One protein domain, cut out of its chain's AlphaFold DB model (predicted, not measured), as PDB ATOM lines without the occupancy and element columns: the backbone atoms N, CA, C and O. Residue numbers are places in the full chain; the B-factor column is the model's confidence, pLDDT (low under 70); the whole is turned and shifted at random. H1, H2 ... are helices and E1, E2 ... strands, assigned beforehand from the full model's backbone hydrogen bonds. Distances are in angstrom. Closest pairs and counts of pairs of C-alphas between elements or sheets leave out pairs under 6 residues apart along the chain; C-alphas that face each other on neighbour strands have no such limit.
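What this domain is: This is residues 317 to 438 and 456 to 471 of the 1186 residues of an uncharacterized protein of Haemonchus contortus (UniProt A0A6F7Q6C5). Two strongly twisted sheets form a sandwich, only partly face to face and with their strands crossed: one of the five strands E5 to E9, curled like part of a barrel, the other of the four strands E1 to E4. E1 and the first part of E2 reach beyond the overlap, away from the five-stranded sheet, and the short helix H1 packs across E2 there. The printed part has 138 residues with one named helix and nine named strands, in the order H1 E1 E2 E3 E4 E5 E6 E7 E8 E9. The larger sheet runs E5, E9, E8, E7, E6 and is mixed, while the smaller runs E1, E2, E3, E4, all antiparallel. The class is mostly strand, and the whole is compact, with a radius of gyration of the C-alphas of 14.8 A and spans of 42 by 39 by 26 A.

Where its parts are: H1 is residues 317 to 322 and begins with C-alpha 317 at (22.267, 25.274, 219.845). E1, residues 332 to 338, is 17.8 A from first to last C-alpha. E2, residues 341 to 352, is the longest strand by residues and is 28.9 A long; it bends by 71 degrees at residue 344. E3 is residues 360 to 367, 22.1 A, and E4 is residues 370 to 375, 17.0 A, ending with C-alpha 375 at (8.553, 32.046, 203.353). E5 is residues 388 to 391. E6, residues 398 to 405, bends by 85 degrees at residue 401. E7, residues 410 to 417, is 21.4 A long and bends by 58 degrees at residue 414. E8, residues 426 to 436, is 29.3 A long and bends by 60 degrees at residue 429. E9, residues 457 to 465, is 26.0 A long and ends with C-alpha 465 at (4.011, 5.374, 199.855).

How they stand to each other: In the five-stranded sheet, E6, E7 and E8 form a meander, each strand the antiparallel neighbour of the one before; N 404 and O 412 are 2.8 A apart, and N 411 and O 430 are 2.8 A apart. E9 is antiparallel to E8, with N 433 and O 460 at 2.8 A. The edge strand E5 is parallel to E9, with N 390 and O 461 at 2.9 A. E1, E2, E3 and E4 form a second meander. Within hydrogen-bond range are N 336 and O 343 across the hairpin of E1 and E2, at 2.8 A, N 350 and O 362 across that of E2 and E3, at 2.9 A, and N 365 and O 372 across that of E3 and E4, at 2.9 A. The pairing is staggered: E2 pairs with E1 over residues 341 to 347 and with E3 over residues 348 to 352. In the sandwich, the parts that face each other are 10.2 A centre to centre, and the strands of one sheet stand at 64 degrees to those of the other. The closest C-alphas of E4 and E6 are those of Thr 370 and Cys 400, 5.8 A apart. E1 is apart from E5, E6, E7, E8 and E9. H1 is on the four-stranded sheet at a height over the sheet of 7.6 A, only just over E2, on which 3 of its 6 C-alphas fall; it runs across the strands, at 65 degrees to E2 on the local plane. The closest C-alphas of H1 and E2 are those of Tyr 317 and Ile 344, 5.7 A apart. In H1 every O i to N i+4 pair is within hydrogen-bond range.

The domain as a whole: The two C-alphas farthest apart are those of Phe 340 and Gly 468, at 45.6 A. Residues 439 to 455 are not printed, and C-alphas 438 and 456 are 7.8 A apart across this cut, which falls in the link from E8 to E9. Of the links that are printed whole, the one from E4 to E5, with 12 residues, is long. The mean pLDDT of the printed part is 74.5, and 44 residues are under 70, among them residues 376 to 383 and 417 to 424.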
ATOM      1  N   TYR A 317      22.134  26.619 220.429       80.75
ATOM      2  CA  TYR A 317      22.267  25.274 219.845       80.75
ATOM      3  C   TYR A 317      21.283  24.231 220.419       80.75
ATOM      4  O   TYR A 317      21.351  23.062 220.029       80.75
ATOM      5  N   ASP A 318      20.360  24.607 221.312       77.81
ATOM      6  CA  ASP A 318      19.566  23.625 222.070       77.81
ATOM      7  C   ASP A 318      18.533  22.849 221.243       77.81
ATOM      8  O   ASP A 318      18.275  21.684 221.547       77.81
ATOM      9  N   VAL A 319      18.022  23.412 220.143       77.00
ATOM     10  CA  VAL A 319      17.155  22.682 219.193       77.00
ATOM     11  C   VAL A 319      17.890  21.460 218.620       77.00
ATOM     12  O   VAL A 319      17.378  20.344 218.639       77.00
ATOM     13  N   ILE A 320      19.141  21.648 218.191       80.81
ATOM     14  CA  ILE A 320      19.980  20.581 217.625       80.81
ATOM     15  C   ILE A 320      20.466  19.616 218.716       80.81
ATOM     16  O   ILE A 320      20.601  18.419 218.469       80.81
ATOM     17  N   ARG A 321      20.726  20.120 219.930       78.69
ATOM     18  CA  ARG A 321      21.173  19.324 221.087       78.69
ATOM     19  C   ARG A 321      20.074  18.404 221.638       78.69
ATOM     20  O   ARG A 321      20.409  17.345 222.171       78.69
ATOM     21  N   SER A 322      18.804  18.807 221.526       74.81
ATOM     22  CA  SER A 322      17.642  18.097 222.081       74.81
ATOM     23  C   SER A 322      17.051  17.037 221.147       74.81
ATOM     24  O   SER A 322      16.795  15.927 221.612       74.81
ATOM     25  N   ASP A 323      16.912  17.310 219.843       72.50
ATOM     26  CA  ASP A 323      16.510  16.304 218.846       72.50
ATOM     27  C   ASP A 323      17.553  16.154 217.722       72.50
ATOM     28  O   ASP A 323      17.471  16.828 216.693       72.50
ATOM     29  N   PRO A 324      18.512  15.215 217.845       70.00
ATOM     30  CA  PRO A 324      19.493  14.936 216.794       70.00
ATOM     31  C   PRO A 324      18.899  14.475 215.449       70.00
ATOM     32  O   PRO A 324      19.645  14.348 214.481       70.00
ATOM     33  N   ASN A 325      17.592  14.186 215.369       68.75
ATOM     34  CA  ASN A 325      16.913  13.766 214.138       68.75
ATOM     35  C   ASN A 325      16.357  14.953 213.322       68.75
ATOM     36  O   ASN A 325      15.866  14.755 212.211       68.75
ATOM     37  N   CYS A 326      16.474  16.197 213.810       67.31
ATOM     38  CA  CYS A 326      16.145  17.383 213.010       67.31
ATOM     39  C   CYS A 326      17.140  17.627 211.849       67.31
ATOM     40  O   CYS A 326      16.809  18.319 210.884       67.31
ATOM     41  N   LEU A 327      18.348  17.050 211.919       73.19
ATOM     42  CA  LEU A 327      19.432  17.234 210.948       73.19
ATOM     43  C   LEU A 327      19.301  16.298 209.726       73.19
ATOM     44  O   LEU A 327      19.528  15.092 209.832       73.19
ATOM     45  N   THR A 328      19.042  16.858 208.540       70.38
ATOM     46  CA  THR A 328      19.098  16.133 207.249       70.38
ATOM     47  C   THR A 328      20.386  16.482 206.497       70.38
ATOM     48  O   THR A 328      20.875  17.601 206.631       70.38
ATOM     49  N   MET A 329      20.936  15.581 205.664       62.34
ATOM     50  CA  MET A 329      22.222  15.793 204.941       62.34
ATOM     51  C   MET A 329      22.277  17.070 204.078       62.34
ATOM     52  O   MET A 329      23.361  17.513 203.703       62.34
ATOM     53  N   PHE A 330      21.119  17.660 203.772       68.62
ATOM     54  CA  PHE A 330      20.962  18.858 202.942       68.62
ATOM     55  C   PHE A 330      20.412  20.057 203.724       68.62
ATOM     56  O   PHE A 330      20.131  21.095 203.133       68.62
ATOM     57  N   SER A 331      20.260  19.924 205.043       77.69
ATOM     58  CA  SER A 331      19.941  21.039 205.921       77.69
ATOM     59  C   SER A 331      21.151  21.961 206.030       77.69
ATOM     60  O   SER A 331      22.220  21.557 206.506       77.69
ATOM     61  N   GLU A 332      20.973  23.211 205.624       81.38
ATOM     62  CA  GLU A 332      21.863  24.291 206.028       81.38
ATOM     63  C   GLU A 332      21.489  24.730 207.449       81.38
ATOM     64  O   GLU A 332      20.364  24.539 207.911       81.38
ATOM     65  N   LEU A 333      22.460  25.260 208.186       86.00
ATOM     66  CA  LEU A 333      22.216  25.827 209.507       86.00
ATOM     67  C   LEU A 333      21.981  27.324 209.328       86.00
ATOM     68  O   LEU A 333      22.820  27.980 208.717       86.00
ATOM     69  N   GLU A 334      20.911  27.874 209.897       82.06
ATOM     70  CA  GLU A 334      20.672  29.324 209.956       82.06
ATOM     71  C   GLU A 334      20.250  29.755 211.367       82.06
ATOM     72  O   GLU A 334      19.756  28.942 212.149       82.06
ATOM     73  N   VAL A 335      20.443  31.039 211.699       82.00
ATOM     74  CA  VAL A 335      19.977  31.627 212.968       82.00
ATOM     75  C   VAL A 335      18.554  32.154 212.789       82.00
ATOM     76  O   VAL A 335      18.337  33.161 212.118       82.00
ATOM     77  N   VAL A 336      17.597  31.504 213.441       75.88
ATOM     78  CA  VAL A 336      16.179  31.878 213.487       75.88
ATOM     79  C   VAL A 336      15.890  32.567 214.822       75.88
ATOM     80  O   VAL A 336      16.391  32.137 215.863       75.88
ATOM     81  N   ARG A 337      15.068  33.625 214.834       70.06
ATOM     82  CA  ARG A 337      14.519  34.163 216.091       70.06
ATOM     83  C   ARG A 337      13.140  33.586 216.353       70.06
ATOM     84  O   ARG A 337      12.259  33.696 215.504       70.06
ATOM     85  N   ILE A 338      12.947  33.037 217.547       67.75
ATOM     86  CA  ILE A 338      11.653  32.556 218.029       67.75
ATOM     87  C   ILE A 338      11.259  33.465 219.196       67.75
ATOM     88  O   ILE A 338      11.781  33.365 220.305       67.75
ATOM     89  N   GLY A 339      10.389  34.438 218.920       69.12
ATOM     90  CA  GLY A 339      10.096  35.521 219.861       69.12
ATOM     91  C   GLY A 339      11.348  36.348 220.174       69.12
ATOM     92  O   GLY A 339      11.880  37.031 219.299       69.12
ATOM     93  N   PHE A 340      11.815  36.287 221.424       66.94
ATOM     94  CA  PHE A 340      12.993  37.026 221.899       66.94
ATOM     95  C   PHE A 340      14.299  36.210 221.884       66.94
ATOM     96  O   PHE A 340      15.372  36.800 222.015       66.94
ATOM     97  N   THR A 341      14.246  34.884 221.722       69.06
ATOM     98  CA  THR A 341      15.444  34.028 221.683       69.06
ATOM     99  C   THR A 341      15.930  33.822 220.248       69.06
ATOM    100  O   THR A 341      15.158  33.884 219.292       69.06
ATOM    101  N   SER A 342      17.237  33.608 220.082       78.81
ATOM    102  CA  SER A 342      17.855  33.260 218.794       78.81
ATOM    103  C   SER A 342      18.393  31.836 218.871       78.81
ATOM    104  O   SER A 342      19.201  31.545 219.750       78.81
ATOM    105  N   VAL A 343      17.958  30.972 217.958       79.62
ATOM    106  CA  VAL A 343      18.319  29.549 217.886       79.62
ATOM    107  C   VAL A 343      18.843  29.202 216.498       79.62
ATOM    108  O   VAL A 343      18.414  29.776 215.501       79.62
ATOM    109  N   ILE A 344      19.777  28.260 216.415       83.19
ATOM    110  CA  ILE A 344      20.229  27.683 215.153       83.19
ATOM    111  C   ILE A 344      19.370  26.462 214.852       83.19
ATOM    112  O   ILE A 344      19.316  25.520 215.644       83.19
ATOM    113  N   MET A 345      18.718  26.484 213.692       78.00
ATOM    114  CA  MET A 345      17.892  25.383 213.205       78.00
ATOM    115  C   MET A 345      18.459  24.815 211.898       78.00
ATOM    116  O   MET A 345      19.032  25.567 211.103       78.00
ATOM    117  N   PRO A 346      18.284  23.507 211.644       83.19
ATOM    118  CA  PRO A 346      18.466  22.927 210.321       83.19
ATOM    119  C   PRO A 346      17.303  23.313 209.406       83.19
ATOM    120  O   PRO A 346      16.163  22.893 209.616       83.19
ATOM    121  N   LEU A 347      17.607  24.089 208.372       84.31
ATOM    122  CA  LEU A 347      16.653  24.575 207.384       84.31
ATOM    123  C   LEU A 347      16.960  23.972 206.006       84.31
ATOM    124  O   LEU A 347      18.116  23.869 205.598       84.31
ATOM    125  N   VAL A 348      15.920  23.580 205.275       85.44
ATOM    126  CA  VAL A 348      15.993  23.166 203.868       85.44
ATOM    127  C   VAL A 348      15.234  24.199 203.043       85.44
ATOM    128  O   VAL A 348      14.003  24.248 203.070       85.44
ATOM    129  N   THR A 349      15.974  25.045 202.330       85.31
ATOM    130  CA  THR A 349      15.433  26.170 201.557       85.31
ATOM    131  C   THR A 349      15.514  25.887 200.058       85.31
ATOM    132  O   THR A 349      16.562  25.502 199.544       85.31
ATOM    133  N   PHE A 350      14.417  26.107 199.333       85.19
ATOM    134  CA  PHE A 350      14.345  25.947 197.878       85.19
ATOM    135  C   PHE A 350      13.458  27.027 197.245       85.19
ATOM    136  O   PHE A 350      12.645  27.669 197.909       85.19
ATOM    137  N   SER A 351      13.618  27.242 195.938       82.81
ATOM    138  CA  SER A 351      12.821  28.220 195.194       82.81
ATOM    139  C   SER A 351      11.613  27.548 194.542       82.81
ATOM    140  O   SER A 351      11.756  26.578 193.798       82.81
ATOM    141  N   TYR A 352      10.418  28.074 194.802       80.88
ATOM    142  CA  TYR A 352       9.157  27.594 194.251       80.88
ATOM    143  C   TYR A 352       8.522  28.652 193.343       80.88
ATOM    144  O   TYR A 352       8.462  29.839 193.659       80.88
ATOM    145  N   ASN A 353       8.003  28.217 192.197       75.38
ATOM    146  CA  ASN A 353       7.359  29.094 191.225       75.38
ATOM    147  C   ASN A 353       5.831  28.943 191.305       75.38
ATOM    148  O   ASN A 353       5.263  28.004 190.746       75.38
ATOM    149  N   HIS A 354       5.159  29.867 192.000       71.56
ATOM    150  CA  HIS A 354       3.698  29.883 192.101       71.56
ATOM    151  C   HIS A 354       3.044  30.645 190.929       71.56
ATOM    152  O   HIS A 354       3.661  31.502 190.297       71.56
ATOM    153  N   LYS A 355       1.758  30.373 190.651       66.56
ATOM    154  CA  LYS A 355       0.996  30.949 189.524       66.56
ATOM    155  C   LYS A 355       1.016  32.483 189.494       66.56
ATOM    156  O   LYS A 355       1.052  33.058 188.411       66.56
ATOM    157  N   LYS A 356       0.991  33.132 190.668       64.81
ATOM    158  CA  LYS A 356       1.006  34.602 190.817       64.81
ATOM    159  C   LYS A 356       2.394  35.197 191.095       64.81
ATOM    160  O   LYS A 356       2.609  36.368 190.801       64.81
ATOM    161  N   ARG A 357       3.327  34.428 191.672       65.50
ATOM    162  CA  ARG A 357       4.656  34.906 192.102       65.50
ATOM    163  C   ARG A 357       5.724  33.866 191.769       65.50
ATOM    164  O   ARG A 357       5.677  32.738 192.257       65.50
ATOM    165  N   LYS A 358       6.681  34.278 190.939       69.94
ATOM    166  CA  LYS A 358       7.891  33.511 190.640       69.94
ATOM    167  C   LYS A 358       8.899  33.625 191.775       69.94
ATOM    168  O   LYS A 358       8.833  34.570 192.560       69.94
ATOM    169  N   ASP A 359       9.811  32.662 191.809       72.31
ATOM    170  CA  ASP A 359      11.014  32.669 192.646       72.31
ATOM    171  C   ASP A 359      10.730  32.899 194.148       72.31
ATOM    172  O   ASP A 359      11.472  33.585 194.849       72.31
ATOM    173  N   LEU A 360       9.628  32.328 194.653       81.19
ATOM    174  CA  LEU A 360       9.271  32.376 196.069       81.19
ATOM    175  C   LEU A 360      10.173  31.411 196.845       81.19
ATOM    176  O   LEU A 360      10.140  30.206 196.609       81.19
ATOM    177  N   MET A 361      10.959  31.929 197.785       83.69
ATOM    178  CA  MET A 361      11.801  31.099 198.644       83.69
ATOM    179  C   MET A 361      10.945  30.450 199.734       83.69
ATOM    180  O   MET A 361      10.338  31.153 200.546       83.69
ATOM    181  N   VAL A 362      10.888  29.118 199.718       86.94
ATOM    182  CA  VAL A 362      10.191  28.280 200.699       86.94
ATOM    183  C   VAL A 362      11.244  27.578 201.544       86.94
ATOM    184  O   VAL A 362      12.166  26.961 201.006       86.94
ATOM    185  N   THR A 363      11.095  27.658 202.859       86.69
ATOM    186  CA  THR A 363      12.037  27.090 203.824       86.69
ATOM    187  C   THR A 363      11.307  26.109 204.727       86.69
ATOM    188  O   THR A 363      10.249  26.438 205.258       86.69
ATOM    189  N   LEU A 364      11.860  24.906 204.890       88.00
ATOM    190  CA  LEU A 364      11.295  23.819 205.693       88.00
ATOM    191  C   LEU A 364      12.242  23.423 206.827       88.00
ATOM    192  O   LEU A 364      13.455  23.377 206.633       88.00
ATOM    193  N   CYS A 365      11.688  23.087 207.988       85.88
ATOM    194  CA  CYS A 365      12.422  22.503 209.109       85.88
ATOM    195  C   CYS A 365      11.622  21.364 209.756       85.88
ATOM    196  O   CYS A 365      10.395  21.328 209.667       85.88
ATOM    197  N   ASN A 366      12.311  20.426 210.410       86.25
ATOM    198  CA  ASN A 366      11.666  19.443 211.281       86.25
ATOM    199  C   ASN A 366      11.794  19.922 212.730       86.25
ATOM    200  O   ASN A 366      12.909  20.026 213.240       86.25
ATOM    201  N   ASP A 367      10.666  20.222 213.366       80.38
ATOM    202  CA  ASP A 367      10.583  20.714 214.739       80.38
ATOM    203  C   ASP A 367       9.900  19.655 215.618       80.38
ATOM    204  O   ASP A 367       8.698  19.407 215.491       80.38
ATOM    205  N   ALA A 368      10.696  18.965 216.441       79.06
ATOM    206  CA  ALA A 368      10.292  17.845 217.305       79.06
ATOM    207  C   ALA A 368       9.484  16.722 216.603       79.06
ATOM    208  O   ALA A 368       8.660  16.040 217.218       79.06
ATOM    209  N   GLY A 369       9.706  16.513 215.303       79.06
ATOM    210  CA  GLY A 369       8.966  15.548 214.487       79.06
ATOM    211  C   GLY A 369       7.744  16.116 213.760       79.06
ATOM    212  O   GLY A 369       6.992  15.351 213.163       79.06
ATOM    213  N   THR A 370       7.525  17.430 213.783       84.44
ATOM    214  CA  THR A 370       6.525  18.117 212.952       84.44
ATOM    215  C   THR A 370       7.247  18.919 211.877       84.44
ATOM    216  O   THR A 370       8.047  19.797 212.200       84.44
ATOM    217  N   LEU A 371       6.969  18.654 210.594       86.75
ATOM    218  CA  LEU A 371       7.536  19.481 209.530       86.75
ATOM    219  C   LEU A 371       6.826  20.841 209.513       86.75
ATOM    220  O   LEU A 371       5.603  20.907 209.381       86.75
ATOM    221  N   LYS A 372       7.597  21.918 209.660       87.06
ATOM    222  CA  LYS A 372       7.121  23.301 209.612       87.06
ATOM    223  C   LYS A 372       7.731  24.033 208.425       87.06
ATOM    224  O   LYS A 372       8.799  23.661 207.935       87.06
ATOM    225  N   TYR A 373       7.053  25.080 207.973       87.62
ATOM    226  CA  TYR A 373       7.474  25.914 206.858       87.62
ATOM    227  C   TYR A 373       7.512  27.397 207.210       87.62
ATOM    228  O   TYR A 373       6.896  27.862 208.170       87.62
ATOM    229  N   THR A 374       8.215  28.149 206.367       83.62
ATOM    230  CA  THR A 374       8.136  29.603 206.303       83.62
ATOM    231  C   THR A 374       8.505  30.110 204.902       83.62
ATOM    232  O   THR A 374       8.970  29.340 204.053       83.62
ATOM    233  N   PHE A 375       8.284  31.400 204.640       80.81
ATOM    234  CA  PHE A 375       8.553  32.046 203.353       80.81
ATOM    235  C   PHE A 375       9.493  33.240 203.524       80.81
ATOM    236  O   PHE A 375       9.302  34.042 204.434       80.81
ATOM    237  N   ASP A 376      10.444  33.400 202.598       67.94
ATOM    238  CA  ASP A 376      11.320  34.585 202.493       67.94
ATOM    239  C   ASP A 376      12.062  34.919 203.816       67.94
ATOM    240  O   ASP A 376      11.954  36.016 204.368       67.94
ATOM    241  N   SER A 377      12.819  33.940 204.342       55.31
ATOM    242  CA  SER A 377      13.420  33.915 205.696       55.31
ATOM    243  C   SER A 377      14.347  35.090 206.062       55.31
ATOM    244  O   SER A 377      14.665  35.284 207.238       55.31
ATOM    245  N   HIS A 378      14.746  35.910 205.085       52.50
ATOM    246  CA  HIS A 378      15.698  37.019 205.200       52.50
ATOM    247  C   HIS A 378      15.366  38.081 206.271       52.50
ATOM    248  O   HIS A 378      16.237  38.875 206.626       52.50
ATOM    249  N   SER A 379      14.131  38.136 206.781       49.78
ATOM    250  CA  SER A 379      13.725  39.081 207.834       49.78
ATOM    251  C   SER A 379      14.170  38.675 209.248       49.78
ATOM    252  O   SER A 379      14.205  39.524 210.142       49.78
ATOM    253  N   GLY A 380      14.480  37.392 209.481       50.28
ATOM    254  CA  GLY A 380      14.845  36.863 210.801       50.28
ATOM    255  C   GLY A 380      13.745  36.967 211.870       50.28
ATOM    256  O   GLY A 380      14.047  36.844 213.056       50.28
ATOM    257  N   LEU A 381      12.496  37.225 211.469       51.16
ATOM    258  CA  LEU A 381      11.292  37.291 212.305       51.16
ATOM    259  C   LEU A 381      10.122  36.741 211.480       51.16
ATOM    260  O   LEU A 381       9.469  37.488 210.751       51.16
ATOM    261  N   VAL A 382       9.882  35.431 211.561       55.72
ATOM    262  CA  VAL A 382       8.797  34.771 210.821       55.72
ATOM    263  C   VAL A 382       8.193  33.648 211.670       55.72
ATOM    264  O   VAL A 382       8.959  32.882 212.257       55.72
ATOM    265  N   PRO A 383       6.856  33.518 211.760       64.56
ATOM    266  CA  PRO A 383       6.247  32.328 212.339       64.56
ATOM    267  C   PRO A 383       6.606  31.079 211.517       64.56
ATOM    268  O   PRO A 383       6.698  31.128 210.287       64.56
ATOM    269  N   LEU A 384       6.809  29.963 212.223       75.44
ATOM    270  CA  LEU A 384       6.949  28.625 211.649       75.44
ATOM    271  C   LEU A 384       5.584  27.932 211.699       75.44
ATOM    272  O   LEU A 384       5.132  27.529 212.773       75.44
ATOM    273  N   GLU A 385       4.932  27.801 210.549       81.25
ATOM    274  CA  GLU A 385       3.602  27.190 210.428       81.25
ATOM    275  C   GLU A 385       3.723  25.682 210.118       81.25
ATOM    276  O   GLU A 385       4.658  25.281 209.422       81.25
ATOM    277  N   PRO A 386       2.837  24.806 210.630       84.75
ATOM    278  CA  PRO A 386       2.902  23.368 210.362       84.75
ATOM    279  C   PRO A 386       2.500  23.044 208.917       84.75
ATOM    280  O   PRO A 386       1.478  23.518 208.428       84.75
ATOM    281  N   CYS A 387       3.276  22.202 208.231       85.19
ATOM    282  CA  CYS A 387       2.906  21.702 206.908       85.19
ATOM    283  C   CYS A 387       1.669  20.797 207.001       85.19
ATOM    284  O   CYS A 387       1.652  19.856 207.793       85.19
ATOM    285  N   VAL A 388       0.680  21.008 206.131       81.56
ATOM    286  CA  VAL A 388      -0.440  20.067 205.981       81.56
ATOM    287  C   VAL A 388       0.040  18.872 205.157       81.56
ATOM    288  O   VAL A 388       0.594  19.062 204.074       81.56
ATOM    289  N   ILE A 389      -0.148  17.645 205.649       78.88
ATOM    290  CA  ILE A 389       0.344  16.424 204.992       78.88
ATOM    291  C   ILE A 389      -0.825  15.597 204.456       78.88
ATOM    292  O   ILE A 389      -1.806  15.342 205.156       78.88
ATOM    293  N   SER A 390      -0.697  15.130 203.214       68.12
ATOM    294  CA  SER A 390      -1.579  14.121 202.640       68.12
ATOM    295  C   SER A 390      -0.785  12.960 202.055       68.12
ATOM    296  O   SER A 390       0.125  13.173 201.257       68.12
ATOM    297  N   VAL A 391      -1.167  11.730 202.402       65.69
ATOM    298  CA  VAL A 391      -0.704  10.503 201.742       65.69
ATOM    299  C   VAL A 391      -1.849   9.954 200.898       65.69
ATOM    300  O   VAL A 391      -2.971   9.820 201.380       65.69
ATOM    301  N   ASN A 392      -1.576   9.651 199.627       57.34
ATOM    302  CA  ASN A 392      -2.532   9.064 198.678       57.34
ATOM    303  C   ASN A 392      -3.865   9.846 198.542       57.34
ATOM    304  O   ASN A 392      -4.884   9.277 198.163       57.34
ATOM    305  N   GLY A 393      -3.876  11.152 198.843       47.41
ATOM    306  CA  GLY A 393      -5.078  11.995 198.789       47.41
ATOM    307  C   GLY A 393      -5.965  11.965 200.044       47.41
ATOM    308  O   GLY A 393      -7.054  12.541 200.020       47.41
ATOM    309  N   VAL A 394      -5.515  11.336 201.134       46.62
ATOM    310  CA  VAL A 394      -6.109  11.412 202.484       46.62
ATOM    311  C   VAL A 394      -5.245  12.340 203.343       46.62
ATOM    312  O   VAL A 394      -4.023  12.318 203.197       46.62
ATOM    313  N   LEU A 395      -5.835  13.187 204.195       54.59
ATOM    314  CA  LEU A 395      -5.072  13.997 205.161       54.59
ATOM    315  C   LEU A 395      -4.607  13.101 206.312       54.59
ATOM    316  O   LEU A 395      -5.390  12.295 206.807       54.59
ATOM    317  N   VAL A 396      -3.340  13.213 206.711       57.69
ATOM    318  CA  VAL A 396      -2.727  12.308 207.696       57.69
ATOM    319  C   VAL A 396      -1.780  13.052 208.630       57.69
ATOM    320  O   VAL A 396      -0.987  13.881 208.187       57.69
ATOM    321  N   ASP A 397      -1.821  12.711 209.916       70.25
ATOM    322  CA  ASP A 397      -0.874  13.224 210.904       70.25
ATOM    323  C   ASP A 397       0.328  12.276 211.049       70.25
ATOM    324  O   ASP A 397       0.244  11.203 211.660       70.25
ATOM    325  N   LEU A 398       1.450  12.660 210.435       74.50
ATOM    326  CA  LEU A 398       2.681  11.877 210.399       74.50
ATOM    327  C   LEU A 398       3.812  12.584 211.139       74.50
ATOM    328  O   LEU A 398       4.179  13.717 210.823       74.50
ATOM    329  N   ARG A 399       4.454  11.853 212.052       82.88
ATOM    330  CA  ARG A 399       5.706  12.268 212.674       82.88
ATOM    331  C   ARG A 399       6.844  12.157 211.658       82.88
ATOM    332  O   ARG A 399       7.147  11.070 211.169       82.88
ATOM    333  N   CYS A 400       7.487  13.278 211.356       86.25
ATOM    334  CA  CYS A 400       8.663  13.359 210.496       86.25
ATOM    335  C   CYS A 400       9.908  12.859 211.245       86.25
ATOM    336  O   CYS A 400      10.315  13.451 212.245       86.25
ATOM    337  N   VAL A 401      10.538  11.789 210.757       84.94
ATOM    338  CA  VAL A 401      11.758  11.218 211.359       84.94
ATOM    339  C   VAL A 401      12.998  11.566 210.539       84.94
ATOM    340  O   VAL A 401      14.061  11.815 211.100       84.94
ATOM    341  N   ASN A 402      12.870  11.618 209.212       86.94
ATOM    342  CA  ASN A 402      13.879  12.163 208.304       86.94
ATOM    343  C   ASN A 402      13.198  12.589 206.992       86.94
ATOM    344  O   ASN A 402      12.209  11.983 206.582       86.94
ATOM    345  N   TYR A 403      13.730  13.599 206.308       90.31
ATOM    346  CA  TYR A 403      13.182  14.088 205.045       90.31
ATOM    347  C   TYR A 403      14.286  14.621 204.120       90.31
ATOM    348  O   TYR A 403      15.399  14.922 204.541       90.31
ATOM    349  N   HIS A 404      13.979  14.719 202.833       88.56
ATOM    350  CA  HIS A 404      14.804  15.364 201.817       88.56
ATOM    351  C   HIS A 404      13.881  16.103 200.851       88.56
ATOM    352  O   HIS A 404      12.850  15.558 200.452       88.56
ATOM    353  N   VAL A 405      14.256  17.323 200.458       88.50
ATOM    354  CA  VAL A 405      13.532  18.098 199.445       88.50
ATOM    355  C   VAL A 405      14.508  18.585 198.382       88.50
ATOM    356  O   VAL A 405      15.560  19.136 198.705       88.50
ATOM    357  N   THR A 406      14.172  18.370 197.112       86.88
ATOM    358  CA  THR A 406      14.987  18.825 195.980       86.88
ATOM    359  C   THR A 406      14.802  20.321 195.737       86.88
ATOM    360  O   THR A 406      13.784  20.914 196.096       86.88
ATOM    361  N   ALA A 407      15.712  20.928 194.972       82.06
ATOM    362  CA  ALA A 407      15.570  22.305 194.484       82.06
ATOM    363  C   ALA A 407      14.335  22.555 193.574       82.06
ATOM    364  O   ALA A 407      14.147  23.672 193.099       82.06
ATOM    365  N   LYS A 408      13.505  21.534 193.305       80.25
ATOM    366  CA  LYS A 408      12.221  21.630 192.583       80.25
ATOM    367  C   LYS A 408      10.999  21.423 193.489       80.25
ATOM    368  O   LYS A 408       9.877  21.445 192.986       80.25
ATOM    369  N   GLY A 409      11.201  21.180 194.785       82.56
ATOM    370  CA  GLY A 409      10.137  20.802 195.712       82.56
ATOM    371  C   GLY A 409       9.688  19.341 195.600       82.56
ATOM    372  O   GLY A 409       8.590  19.029 196.048       82.56
ATOM    373  N   ASP A 410      10.480  18.436 195.007       87.44
ATOM    374  CA  ASP A 410      10.227  16.990 195.131       87.44
ATOM    375  C   ASP A 410      10.619  16.540 196.544       87.44
ATOM    376  O   ASP A 410      11.679  16.930 197.026       87.44
ATOM    377  N   VAL A 411       9.791  15.730 197.202       88.69
ATOM    378  CA  VAL A 411       9.953  15.338 198.612       88.69
ATOM    379  C   VAL A 411      10.185  13.835 198.725       88.69
ATOM    380  O   VAL A 411       9.455  13.043 198.131       88.69
ATOM    381  N   VAL A 412      11.146  13.439 199.556       90.06
ATOM    382  CA  VAL A 412      11.215  12.102 200.162       90.06
ATOM    383  C   VAL A 412      11.047  12.280 201.668       90.06
ATOM    384  O   VAL A 412      11.739  13.094 202.276       90.06
ATOM    385  N   PHE A 413      10.105  11.558 202.266       89.94
ATOM    386  CA  PHE A 413       9.687  11.714 203.659       89.94
ATOM    387  C   PHE A 413       9.658  10.342 204.335       89.94
ATOM    388  O   PHE A 413       9.074   9.405 203.799       89.94
ATOM    389  N   MET A 414      10.274  10.216 205.506       88.94
ATOM    390  CA  MET A 414      10.256   9.002 206.320       88.94
ATOM    391  C   MET A 414       9.619   9.314 207.669       88.94
ATOM    392  O   MET A 414      10.056  10.233 208.367       88.94
ATOM    393  N   GLY A 415       8.602   8.540 208.035       83.25
ATOM    394  CA  GLY A 415       7.830   8.789 209.244       83.25
ATOM    395  C   GLY A 415       6.854   7.673 209.588       83.25
ATOM    396  O   GLY A 415       6.863   6.598 208.984       83.25
ATOM    397  N   ASN A 416       6.019   7.947 210.585       73.94
ATOM    398  CA  ASN A 416       4.962   7.065 211.071       73.94
ATOM    399  C   ASN A 416       3.766   7.885 211.610       73.94
ATOM    400  O   ASN A 416       3.943   9.058 211.949       73.94
ATOM    401  N   PRO A 417       2.549   7.311 211.703       67.38
ATOM    402  CA  PRO A 417       1.419   7.965 212.365       67.38
ATOM    403  C   PRO A 417       1.755   8.296 213.822       67.38
ATOM    404  O   PRO A 417       2.351   7.453 214.502       67.38
ATOM    405  N   ARG A 418       1.372   9.484 214.318       55.62
ATOM    406  CA  ARG A 418       1.792   9.961 215.657       55.62
ATOM    407  C   ARG A 418       1.483   8.985 216.804       55.62
ATOM    408  O   ARG A 418       2.299   8.871 217.714       55.62
ATOM    409  N   ASN A 419       0.383   8.232 216.724       49.97
ATOM    410  CA  ASN A 419      -0.037   7.276 217.760       49.97
ATOM    411  C   ASN A 419       0.682   5.907 217.692       49.97
ATOM    412  O   ASN A 419       0.433   5.039 218.525       49.97
ATOM    413  N   SER A 420       1.566   5.671 216.714       46.75
ATOM    414  CA  SER A 420       2.218   4.361 216.538       46.75
ATOM    415  C   SER A 420       3.498   4.206 217.373       46.75
ATOM    416  O   SER A 420       4.488   4.909 217.179       46.75
ATOM    417  N   CYS A 421       3.501   3.228 218.283       39.34
ATOM    418  CA  CYS A 421       4.598   2.965 219.228       39.34
ATOM    419  C   CYS A 421       5.718   2.061 218.652       39.34
ATOM    420  O   CYS A 421       6.307   1.258 219.368       39.34
ATOM    421  N   SER A 422       5.981   2.134 217.343       49.72
ATOM    422  CA  SER A 422       6.908   1.236 216.634       49.72
ATOM    423  C   SER A 422       8.131   1.968 216.076       49.72
ATOM    424  O   SER A 422       7.961   2.914 215.309       49.72
ATOM    425  N   ASP A 423       9.337   1.439 216.318       50.03
ATOM    426  CA  ASP A 423      10.631   1.902 215.757       50.03
ATOM    427  C   ASP A 423      10.776   1.693 214.225       50.03
ATOM    428  O   ASP A 423      11.873   1.737 213.661       50.03
ATOM    429  N   TYR A 424       9.665   1.442 213.531       58.97
ATOM    430  CA  TYR A 424       9.594   1.057 212.129       58.97
ATOM    431  C   TYR A 424       8.857   2.110 211.305       58.97
ATOM    432  O   TYR A 424       7.653   2.312 211.468       58.97
ATOM    433  N   TYR A 425       9.574   2.736 210.375       78.56
ATOM    434  CA  TYR A 425       9.052   3.829 209.558       78.56
ATOM    435  C   TYR A 425       8.641   3.354 208.160       78.56
ATOM    436  O   TYR A 425       9.166   2.364 207.637       78.56
ATOM    437  N   THR A 426       7.719   4.087 207.538       77.06
ATOM    438  CA  THR A 426       7.399   3.954 206.111       77.06
ATOM    439  C   THR A 426       8.116   5.059 205.343       77.06
ATOM    440  O   THR A 426       8.249   6.189 205.826       77.06
ATOM    441  N   LEU A 427       8.606   4.737 204.144       83.06
ATOM    442  CA  LEU A 427       9.162   5.726 203.227       83.06
ATOM    443  C   LEU A 427       8.087   6.202 202.245       83.06
ATOM    444  O   LEU A 427       7.407   5.401 201.603       83.06
ATOM    445  N   HIS A 428       7.975   7.515 202.093       83.81
ATOM    446  CA  HIS A 428       7.041   8.184 201.201       83.81
ATOM    447  C   HIS A 428       7.799   9.074 200.207       83.81
ATOM    448  O   HIS A 428       8.845   9.647 200.522       83.81
ATOM    449  N   ARG A 429       7.252   9.222 199.000       87.19
ATOM    450  CA  ARG A 429       7.729  10.115 197.932       87.19
ATOM    451  C   ARG A 429       6.621  11.093 197.552       87.19
ATOM    452  O   ARG A 429       5.453  10.726 197.609       87.19
ATOM    453  N   GLY A 430       6.940  12.311 197.139       86.31
ATOM    454  CA  GLY A 430       5.906  13.307 196.873       86.31
ATOM    455  C   GLY A 430       6.421  14.648 196.376       86.31
ATOM    456  O   GLY A 430       7.516  14.740 195.821       86.31
ATOM    457  N   LYS A 431       5.614  15.693 196.565       87.81
ATOM    458  CA  LYS A 431       5.948  17.079 196.217       87.81
ATOM    459  C   LYS A 431       5.403  18.069 197.241       87.81
ATOM    460  O   LYS A 431       4.333  17.860 197.810       87.81
ATOM    461  N   VAL A 432       6.110  19.185 197.388       86.62
ATOM    462  CA  VAL A 432       5.582  20.405 197.995       86.62
ATOM    463  C   VAL A 432       4.636  21.085 197.008       86.62
ATOM    464  O   VAL A 432       4.975  21.285 195.841       86.62
ATOM    465  N   VAL A 433       3.459  21.469 197.491       84.31
ATOM    466  CA  VAL A 433       2.461  22.267 196.781       84.31
ATOM    467  C   VAL A 433       2.134  23.483 197.643       84.31
ATOM    468  O   VAL A 433       2.020  23.373 198.861       84.31
ATOM    469  N   LEU A 434       1.976  24.649 197.016       81.25
ATOM    470  CA  LEU A 434       1.449  25.835 197.691       81.25
ATOM    471  C   LEU A 434      -0.039  25.988 197.392       81.25
ATOM    472  O   LEU A 434      -0.446  25.893 196.230       81.25
ATOM    473  N   ILE A 435      -0.819  26.243 198.437       75.31
ATOM    474  CA  ILE A 435      -2.251  26.548 198.363       75.31
ATOM    475  C   ILE A 435      -2.501  27.977 198.851       75.31
ATOM    476  O   ILE A 435      -1.712  28.514 199.627       75.31
ATOM    477  N   GLU A 436      -3.574  28.596 198.361       71.56
ATOM    478  CA  GLU A 436      -4.021  29.928 198.776       71.56
ATOM    479  C   GLU A 436      -5.324  29.796 199.570       71.56
ATOM    480  O   GLU A 436      -6.290  29.212 199.069       71.56
ATOM    481  N   ASP A 437      -5.352  30.363 200.773       62.97
ATOM    482  CA  ASP A 437      -6.567  30.564 201.556       62.97
ATOM    483  C   ASP A 437      -7.509  31.484 200.758       62.97
ATOM    484  O   ASP A 437      -7.094  32.519 200.225       62.97
ATOM    485  N   LYS A 438      -8.789  31.113 200.641       48.75
ATOM    486  CA  LYS A 438      -9.788  31.981 200.010       48.75
ATOM    487  C   LYS A 438     -10.223  33.064 200.988       48.75
ATOM    488  O   LYS A 438     -10.779  32.749 202.036       48.75
ATOM    489  N   GLY A 456      -1.732  34.433 203.342       65.19
ATOM    490  CA  GLY A 456      -2.757  33.456 202.977       65.19
ATOM    491  C   GLY A 456      -2.195  32.326 202.104       65.19
ATOM    492  O   GLY A 456      -2.948  31.679 201.391       65.19
ATOM    493  N   LEU A 457      -0.871  32.118 202.082       74.38
ATOM    494  CA  LEU A 457      -0.235  30.971 201.425       74.38
ATOM    495  C   LEU A 457       0.077  29.894 202.467       74.38
ATOM    496  O   LEU A 457       0.690  30.204 203.485       74.38
ATOM    497  N   ARG A 458      -0.257  28.631 202.181       78.94
ATOM    498  CA  ARG A 458       0.111  27.475 203.019       78.94
ATOM    499  C   ARG A 458       0.941  26.459 202.242       78.94
ATOM    500  O   ARG A 458       0.801  26.336 201.022       78.94
ATOM    501  N   VAL A 459       1.785  25.704 202.949       84.25
ATOM    502  CA  VAL A 459       2.512  24.553 202.391       84.25
ATOM    503  C   VAL A 459       1.734  23.262 202.635       84.25
ATOM    504  O   VAL A 459       1.433  22.897 203.770       84.25
ATOM    505  N   PHE A 460       1.491  22.543 201.543       83.19
ATOM    506  CA  PHE A 460       0.837  21.245 201.505       83.19
ATOM    507  C   PHE A 460       1.811  20.195 200.948       83.19
ATOM    508  O   PHE A 460       2.376  20.378 199.867       83.19
ATOM    509  N   LEU A 461       2.023  19.089 201.662       82.25
ATOM    510  CA  LEU A 461       2.830  17.960 201.197       82.25
ATOM    511  C   LEU A 461       1.910  16.902 200.588       82.25
ATOM    512  O   LEU A 461       1.150  16.257 201.308       82.25
ATOM    513  N   LEU A 462       2.002  16.697 199.274       76.38
ATOM    514  CA  LEU A 462       1.300  15.608 198.595       76.38
ATOM    515  C   LEU A 462       2.256  14.422 198.436       76.38
ATOM    516  O   LEU A 462       3.187  14.477 197.629       76.38
ATOM    517  N   LEU A 463       2.028  13.370 199.220       79.25
ATOM    518  CA  LEU A 463       2.876  12.187 199.356       79.25
ATOM    519  C   LEU A 463       2.179  10.907 198.851       79.25
ATOM    520  O   LEU A 463       0.954  10.798 198.810       79.25
ATOM    521  N   GLN A 464       2.988   9.905 198.517       73.00
ATOM    522  CA  GLN A 464       2.617   8.536 198.163       73.00
ATOM    523  C   GLN A 464       3.580   7.576 198.871       73.00
ATOM    524  O   GLN A 464       4.769   7.878 198.979       73.00
ATOM    525  N   GLU A 465       3.112   6.419 199.339       69.44
ATOM    526  CA  GLU A 465       4.011   5.374 199.855       69.44
ATOM    527  C   GLU A 465       4.966   4.846 198.773       69.44
ATOM    528  O   GLU A 465       4.608   4.715 197.600       69.44
ATOM    529  N   PHE A 466       6.198   4.523 199.165       69.44
ATOM    530  CA  PHE A 466       7.163   3.868 198.292       69.44
ATOM    531  C   PHE A 466       7.004   2.345 198.422       69.44
ATOM    532  O   PHE A 466       7.290   1.764 199.469       69.44
ATOM    533  N   HIS A 467       6.530   1.687 197.359       57.91
ATOM    534  CA  HIS A 467       6.212   0.254 197.369       57.91
ATOM    535  C   HIS A 467       7.395  -0.608 197.847       57.91
ATOM    536  O   HIS A 467       8.506  -0.498 197.329       57.91
ATOM    537  N   GLY A 468       7.159  -1.475 198.837       56.19
ATOM    538  CA  GLY A 468       8.199  -2.340 199.404       56.19
ATOM    539  C   GLY A 468       9.228  -1.618 200.288       56.19
ATOM    540  O   GLY A 468      10.227  -2.224 200.668       56.19
ATOM    541  N   ALA A 469       9.007  -0.345 200.631       69.88
ATOM    542  CA  ALA A 469       9.797   0.409 201.603       69.88
ATOM    543  C   ALA A 469       9.019   0.588 202.920       69.88
ATOM    544  O   ALA A 469       8.793   1.699 203.409       69.88
ATOM    545  N   HIS A 470       8.621  -0.546 203.495       66.88
ATOM    546  CA  HIS A 470       8.102  -0.650 204.859       66.88
ATOM    547  C   HIS A 470       9.231  -1.107 205.797       66.88
ATOM    548  O   HIS A 470      10.236  -1.654 205.335       66.88
ATOM    549  N   LEU A 471       9.076  -0.906 207.111       71.50
ATOM    550  CA  LEU A 471      10.094  -1.263 208.116       71.50
ATOM    551  C   LEU A 471      11.474  -0.641 207.792       71.50
ATOM    552  O   LEU A 471      12.511  -1.305 207.851       71.50
TER     553      LEU A 471